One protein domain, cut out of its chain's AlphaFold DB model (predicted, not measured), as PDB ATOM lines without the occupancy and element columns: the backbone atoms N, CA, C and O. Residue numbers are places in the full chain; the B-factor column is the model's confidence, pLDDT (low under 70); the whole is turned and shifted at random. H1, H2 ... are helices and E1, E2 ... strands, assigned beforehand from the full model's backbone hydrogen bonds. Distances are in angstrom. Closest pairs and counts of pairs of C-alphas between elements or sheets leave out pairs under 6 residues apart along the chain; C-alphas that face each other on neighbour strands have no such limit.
ATOM      1  N   LEU A 294      56.897 166.498 136.554       85.50
ATOM      2  CA  LEU A 294      58.332 166.602 136.838       85.50
ATOM      3  C   LEU A 294      59.019 165.226 136.829       85.50
ATOM      4  O   LEU A 294      60.085 165.096 136.233       85.50
ATOM      5  N   ALA A 295      58.362 164.200 137.381       86.44
ATOM      6  CA  ALA A 295      58.854 162.820 137.447       86.44
ATOM      7  C   ALA A 295      59.173 162.189 136.076       86.44
ATOM      8  O   ALA A 295      60.019 161.302 136.010       86.44
ATOM      9  N   ASP A 296      58.572 162.682 134.987       89.81
ATOM     10  CA  ASP A 296      58.821 162.218 133.616       89.81
ATOM     11  C   ASP A 296      59.795 163.123 132.840       89.81
ATOM     12  O   ASP A 296      60.147 162.844 131.690       89.81
ATOM     13  N   THR A 297      60.277 164.199 133.467       90.38
ATOM     14  CA  THR A 297      61.090 165.239 132.826       90.38
ATOM     15  C   THR A 297      62.586 165.007 133.030       90.38
ATOM     16  O   THR A 297      63.044 164.798 134.154       90.38
ATOM     17  N   VAL A 298      63.373 165.100 131.953       91.25
ATOM     18  CA  VAL A 298      64.843 165.162 132.016       91.25
ATOM     19  C   VAL A 298      65.275 166.624 132.093       91.25
ATOM     20  O   VAL A 298      64.907 167.425 131.237       91.25
ATOM     21  N   ILE A 299      66.049 166.968 133.119       91.00
ATOM     22  CA  ILE A 299      66.527 168.325 133.386       91.00
ATOM     23  C   ILE A 299      68.034 168.378 133.142       91.00
ATOM     24  O   ILE A 299      68.779 167.564 133.684       91.00
ATOM     25  N   TYR A 300      68.479 169.350 132.349       91.44
ATOM     26  CA  TYR A 300      69.891 169.646 132.121       91.44
ATOM     27  C   TYR A 300      70.160 171.097 132.515       91.44
ATOM     28  O   TYR A 300      69.516 172.008 131.997       91.44
ATOM     29  N   ILE A 301      71.088 171.298 133.446       87.94
ATOM     30  CA  ILE A 301      71.502 172.609 133.935       87.94
ATOM     31  C   ILE A 301      72.986 172.759 133.604       87.94
ATOM     32  O   ILE A 301      73.820 172.056 134.175       87.94
ATOM     33  N   ASP A 302      73.294 173.659 132.672       85.62
ATOM     34  CA  ASP A 302      74.671 174.008 132.329       85.62
ATOM     35  C   ASP A 302      75.107 175.224 133.129       85.62
ATOM     36  O   ASP A 302      74.465 176.272 133.075       85.62
ATOM     37  N   ASP A 303      76.173 175.043 133.886       80.62
ATOM     38  CA  ASP A 303      76.869 176.038 134.678       80.62
ATOM     39  C   ASP A 303      75.948 177.006 135.441       80.62
ATOM     40  O   ASP A 303      75.895 178.205 135.153       80.62
ATOM     41  N   PRO A 304      75.196 176.515 136.447       72.75
ATOM     42  CA  PRO A 304      74.183 177.317 137.139       72.75
ATOM     43  C   PRO A 304      74.747 178.490 137.956       72.75
ATOM     44  O   PRO A 304      73.989 179.194 138.627       72.75
ATOM     45  N   ILE A 305      76.068 178.669 137.971       72.69
ATOM     46  CA  ILE A 305      76.782 179.583 138.850       72.69
ATOM     47  C   ILE A 305      77.861 180.290 138.037       72.69
ATOM     48  O   ILE A 305      78.862 179.690 137.666       72.69
ATOM     49  N   SER A 306      77.679 181.591 137.814       62.72
ATOM     50  CA  SER A 306      78.644 182.437 137.100       62.72
ATOM     51  C   SER A 306      79.486 183.328 138.024       62.72
ATOM     52  O   SER A 306      80.308 184.107 137.543       62.72
ATOM     53  N   SER A 307      79.290 183.252 139.349       62.22
ATOM     54  CA  SER A 307      79.988 184.103 140.323       62.22
ATOM     55  C   SER A 307      80.630 183.309 141.465       62.22
ATOM     56  O   SER A 307      80.103 182.294 141.909       62.22
ATOM     57  N   LEU A 308      81.772 183.807 141.952       56.34
ATOM     58  CA  LEU A 308      82.564 183.237 143.054       56.34
ATOM     59  C   LEU A 308      82.004 183.573 144.454       56.34
ATOM     60  O   LEU A 308      82.675 183.336 145.457       56.34
ATOM     61  N   ASP A 309      80.809 184.166 144.550       69.31
ATOM     62  CA  ASP A 309      80.205 184.504 145.842       69.31
ATOM     63  C   ASP A 309      79.672 183.238 146.530       69.31
ATOM     64  O   ASP A 309      78.746 182.584 146.044       69.31
ATOM     65  N   ALA A 310      80.241 182.911 147.693       69.31
ATOM     66  CA  ALA A 310      79.869 181.744 148.489       69.31
ATOM     67  C   ALA A 310      78.374 181.729 148.866       69.31
ATOM     68  O   ALA A 310      77.769 180.657 148.926       69.31
ATOM     69  N   ASN A 311      77.754 182.899 149.064       71.12
ATOM     70  CA  ASN A 311      76.319 182.982 149.354       71.12
ATOM     71  C   ASN A 311      75.472 182.631 148.125       71.12
ATOM     72  O   ASN A 311      74.479 181.911 148.230       71.12
ATOM     73  N   HIS A 312      75.880 183.105 146.948       73.81
ATOM     74  CA  HIS A 312      75.218 182.803 145.682       73.81
ATOM     75  C   HIS A 312      75.334 181.313 145.329       73.81
ATOM     76  O   HIS A 312      74.336 180.684 144.972       73.81
ATOM     77  N   LEU A 313      76.519 180.723 145.529       76.88
ATOM     78  CA  LEU A 313      76.765 179.285 145.374       76.88
ATOM     79  C   LEU A 313      75.821 178.459 146.263       76.88
ATOM     80  O   LEU A 313      75.119 177.567 145.778       76.88
ATOM     81  N   PHE A 314      75.757 178.792 147.557       78.31
ATOM     82  CA  PHE A 314      74.916 178.085 148.521       78.31
ATOM     83  C   PHE A 314      73.421 178.205 148.194       78.31
ATOM     84  O   PHE A 314      72.692 177.211 148.278       78.31
ATOM     85  N   ASN A 315      72.959 179.388 147.782       77.38
ATOM     86  CA  ASN A 315      71.560 179.618 147.421       77.38
ATOM     87  C   ASN A 315      71.167 178.864 146.144       77.38
ATOM     88  O   ASN A 315      70.108 178.236 146.116       77.38
ATOM     89  N   THR A 316      72.022 178.852 145.116       78.94
ATOM     90  CA  THR A 316      71.796 178.065 143.892       78.94
ATOM     91  C   THR A 316      71.735 176.574 144.181       78.94
ATOM     92  O   THR A 316      70.775 175.919 143.771       78.94
ATOM     93  N   TYR A 317      72.697 176.041 144.937       81.75
ATOM     94  CA  TYR A 317      72.686 174.637 145.341       81.75
ATOM     95  C   TYR A 317      71.422 174.283 146.135       81.75
ATOM     96  O   TYR A 317      70.719 173.331 145.795       81.75
ATOM     97  N   SER A 318      71.096 175.080 147.156       81.75
ATOM     98  CA  SER A 318      69.917 174.867 148.000       81.75
ATOM     99  C   SER A 318      68.628 174.908 147.185       81.75
ATOM    100  O   SER A 318      67.735 174.092 147.397       81.75
ATOM    101  N   PHE A 319      68.531 175.818 146.216       80.25
ATOM    102  CA  PHE A 319      67.372 175.912 145.338       80.25
ATOM    103  C   PHE A 319      67.255 174.692 144.416       80.25
ATOM    104  O   PHE A 319      66.181 174.092 144.354       80.25
ATOM    105  N   ILE A 320      68.341 174.293 143.737       85.56
ATOM    106  CA  ILE A 320      68.370 173.097 142.875       85.56
ATOM    107  C   ILE A 320      67.955 171.867 143.683       85.56
ATOM    108  O   ILE A 320      67.061 171.126 143.266       85.56
ATOM    109  N   ARG A 321      68.554 171.682 144.864       85.62
ATOM    110  CA  ARG A 321      68.254 170.563 145.756       85.62
ATOM    111  C   ARG A 321      66.794 170.580 146.193       85.62
ATOM    112  O   ARG A 321      66.093 169.604 145.976       85.62
ATOM    113  N   ASN A 322      66.287 171.699 146.707       84.38
ATOM    114  CA  ASN A 322      64.892 171.794 147.147       84.38
ATOM    115  C   ASN A 322      63.894 171.537 146.007       84.38
ATOM    116  O   ASN A 322      62.834 170.937 146.222       84.38
ATOM    117  N   LYS A 323      64.215 171.992 144.792       84.56
ATOM    118  CA  LYS A 323      63.328 171.900 143.633       84.56
ATOM    119  C   LYS A 323      63.314 170.507 143.006       84.56
ATOM    120  O   LYS A 323      62.234 170.004 142.705       84.56
ATOM    121  N   PHE A 324      64.482 169.893 142.825       88.69
ATOM    122  CA  PHE A 324      64.646 168.668 142.034       88.69
ATOM    123  C   PHE A 324      65.025 167.430 142.852       88.69
ATOM    124  O   PHE A 324      65.000 166.330 142.309       88.69
ATOM    125  N   TYR A 325      65.325 167.571 144.142       88.62
ATOM    126  CA  TYR A 325      65.650 166.469 145.048       88.62
ATOM    127  C   TYR A 325      64.668 166.435 146.226       88.62
ATOM    128  O   TYR A 325      64.156 167.466 146.674       88.62
ATOM    129  N   ASP A 326      64.348 165.237 146.703       86.56
ATOM    130  CA  ASP A 326      63.569 165.028 147.918       86.56
ATOM    131  C   ASP A 326      64.456 164.422 149.010       86.56
ATOM    132  O   ASP A 326      64.894 163.276 148.912       86.56
ATOM    133  N   ASP A 327      64.714 165.194 150.066       81.50
ATOM    134  CA  ASP A 327      65.580 164.768 151.167       81.50
ATOM    135  C   ASP A 327      64.989 163.601 151.974       81.50
ATOM    136  O   ASP A 327      65.748 162.818 152.548       81.50
ATOM    137  N   ALA A 328      63.658 163.451 152.001       83.88
ATOM    138  CA  ALA A 328      62.995 162.388 152.753       83.88
ATOM    139  C   ALA A 328      63.143 161.021 152.066       83.88
ATOM    140  O   ALA A 328      63.536 160.045 152.705       83.88
ATOM    141  N   SER A 329      62.859 160.953 150.762       84.56
ATOM    142  CA  SER A 329      62.994 159.721 149.972       84.56
ATOM    143  C   SER A 329      64.411 159.477 149.443       84.56
ATOM    144  O   SER A 329      64.707 158.375 148.986       84.56
ATOM    145  N   ARG A 330      65.298 160.480 149.512       83.50
ATOM    146  CA  ARG A 330      66.632 160.483 148.888       83.50
ATOM    147  C   ARG A 330      66.598 160.235 147.373       83.50
ATOM    148  O   ARG A 330      67.568 159.728 146.807       83.50
ATOM    149  N   MET A 331      65.498 160.604 146.715       87.44
ATOM    150  CA  MET A 331      65.293 160.435 145.274       87.44
ATOM    151  C   MET A 331      65.184 161.778 144.546       87.44
ATOM    152  O   MET A 331      64.831 162.809 145.125       87.44
ATOM    153  N   LEU A 332      65.478 161.761 143.244       89.81
ATOM    154  CA  LEU A 332      65.175 162.884 142.361       89.81
ATOM    155  C   LEU A 332      63.658 162.996 142.173       89.81
ATOM    156  O   LEU A 332      62.966 162.000 141.979       89.81
ATOM    157  N   LYS A 333      63.154 164.230 142.192       90.06
ATOM    158  CA  LYS A 333      61.763 164.563 141.849       90.06
ATOM    159  C   LYS A 333      61.530 164.555 140.339       90.06
ATOM    160  O   LYS A 333      60.380 164.527 139.905       90.06
ATOM    161  N   CYS A 334      62.607 164.623 139.555       91.00
ATOM    162  CA  CYS A 334      62.590 164.520 138.104       91.00
ATOM    163  C   CYS A 334      63.134 163.176 137.609       91.00
ATOM    164  O   CYS A 334      63.790 162.454 138.357       91.00
ATOM    165  N   LYS A 335      62.886 162.854 136.333       91.94
ATOM    166  CA  LYS A 335      63.330 161.594 135.717       91.94
ATOM    167  C   LYS A 335      64.848 161.448 135.755       91.94
ATOM    168  O   LYS A 335      65.369 160.392 136.100       91.94
ATOM    169  N   GLN A 336      65.548 162.506 135.351       92.00
ATOM    170  CA  GLN A 336      67.007 162.608 135.352       92.00
ATOM    171  C   GLN A 336      67.403 164.072 135.553       92.00
ATOM    172  O   GLN A 336      66.737 164.971 135.036       92.00
ATOM    173  N   LEU A 337      68.494 164.300 136.281       91.44
ATOM    174  CA  LEU A 337      69.079 165.618 136.505       91.44
ATOM    175  C   LEU A 337      70.556 165.577 136.112       91.44
ATOM    176  O   LEU A 337      71.339 164.858 136.727       91.44
ATOM    177  N   PHE A 338      70.920 166.360 135.106       91.88
ATOM    178  CA  PHE A 338      72.299 166.601 134.702       91.88
ATOM    179  C   PHE A 338      72.697 168.005 135.143       91.88
ATOM    180  O   PHE A 338      72.003 168.973 134.830       91.88
ATOM    181  N   ILE A 339      73.808 168.106 135.866       88.06
ATOM    182  CA  ILE A 339      74.409 169.381 136.256       88.06
ATOM    183  C   ILE A 339      75.834 169.376 135.718       88.06
ATOM    184  O   ILE A 339      76.643 168.539 136.110       88.06
ATOM    185  N   SER A 340      76.109 170.294 134.801       88.06
ATOM    186  CA  SER A 340      77.450 170.591 134.303       88.06
ATOM    187  C   SER A 340      77.929 171.848 135.020       88.06
ATOM    188  O   SER A 340      77.187 172.820 135.101       88.06
ATOM    189  N   THR A 341      79.116 171.836 135.619       83.12
ATOM    190  CA  THR A 341      79.695 173.029 136.248       83.12
ATOM    191  C   THR A 341      81.212 172.927 136.295       83.12
ATOM    192  O   THR A 341      81.772 171.830 136.324       83.12
ATOM    193  N   HIS A 342      81.876 174.080 136.295       79.81
ATOM    194  CA  HIS A 342      83.321 174.205 136.491       79.81
ATOM    195  C   HIS A 342      83.701 174.503 137.957       79.81
ATOM    196  O   HIS A 342      84.883 174.661 138.266       79.81
ATOM    197  N   ASN A 343      82.708 174.600 138.848       70.75
ATOM    198  CA  ASN A 343      82.868 174.900 140.269       70.75
ATOM    199  C   ASN A 343      82.909 173.588 141.081       70.75
ATOM    200  O   ASN A 343      81.994 172.772 140.952       70.75
ATOM    201  N   TYR A 344      83.991 173.371 141.840       62.41
ATOM    202  CA  TYR A 344      84.331 172.093 142.495       62.41
ATOM    203  C   TYR A 344      83.668 171.880 143.857       62.41
ATOM    204  O   TYR A 344      83.593 172.853 144.642       62.41
TER     205      TYR A 344
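AT A GLANCE: This is residues 294 to 344 of the 344 residues of the protein "AAA domain-containing protein" of Geobacter argillaceus (UniProt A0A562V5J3). Two short parallel strands, E1 and E2, lie side by side as a narrow ribbon, and one longer helix, H1, runs back over one face with few contacts to it. The 51 printed residues hold E1, H1 and E2 in that order, a mixed class with under half of the residues in named elements. The whole is only just compact, close to loose, with a radius of gyration of the C-alphas of 11.7 A, and only just elongated, spanning 32 by 21 by 15 A.

IN THESE COORDINATES: E1 is residues 298 to 302, from C-alpha 298 at (64.843, 165.162, 132.016). H1 is residues 310 to 324, 21.1 A long. E2 is residues 336 to 340, ending at C-alpha 340, (77.450, 170.591, 134.303).

HOW THE PARTS SIT: E1 and E2 are parallel neighbours at 8 degrees; N 299 and O 336 are 2.9 A apart, within hydrogen-bond range. With H1 they form a strand-helix-strand unit, parallel neighbour strands joined through a helix, its crossover right-handed. The closest C-alphas of H1 and E2, Phe 324 and Leu 337, are 7.7 A apart. Every O i to N i+4 pair in H1 is within hydrogen-bond range.

THE WHOLE: The printed part has no cut. The link from H1 to E2 is long, and in it residues 325 to 326 pair antiparallel with 331 to 332. Residues 306 to 310 and 344 have pLDDT under 70.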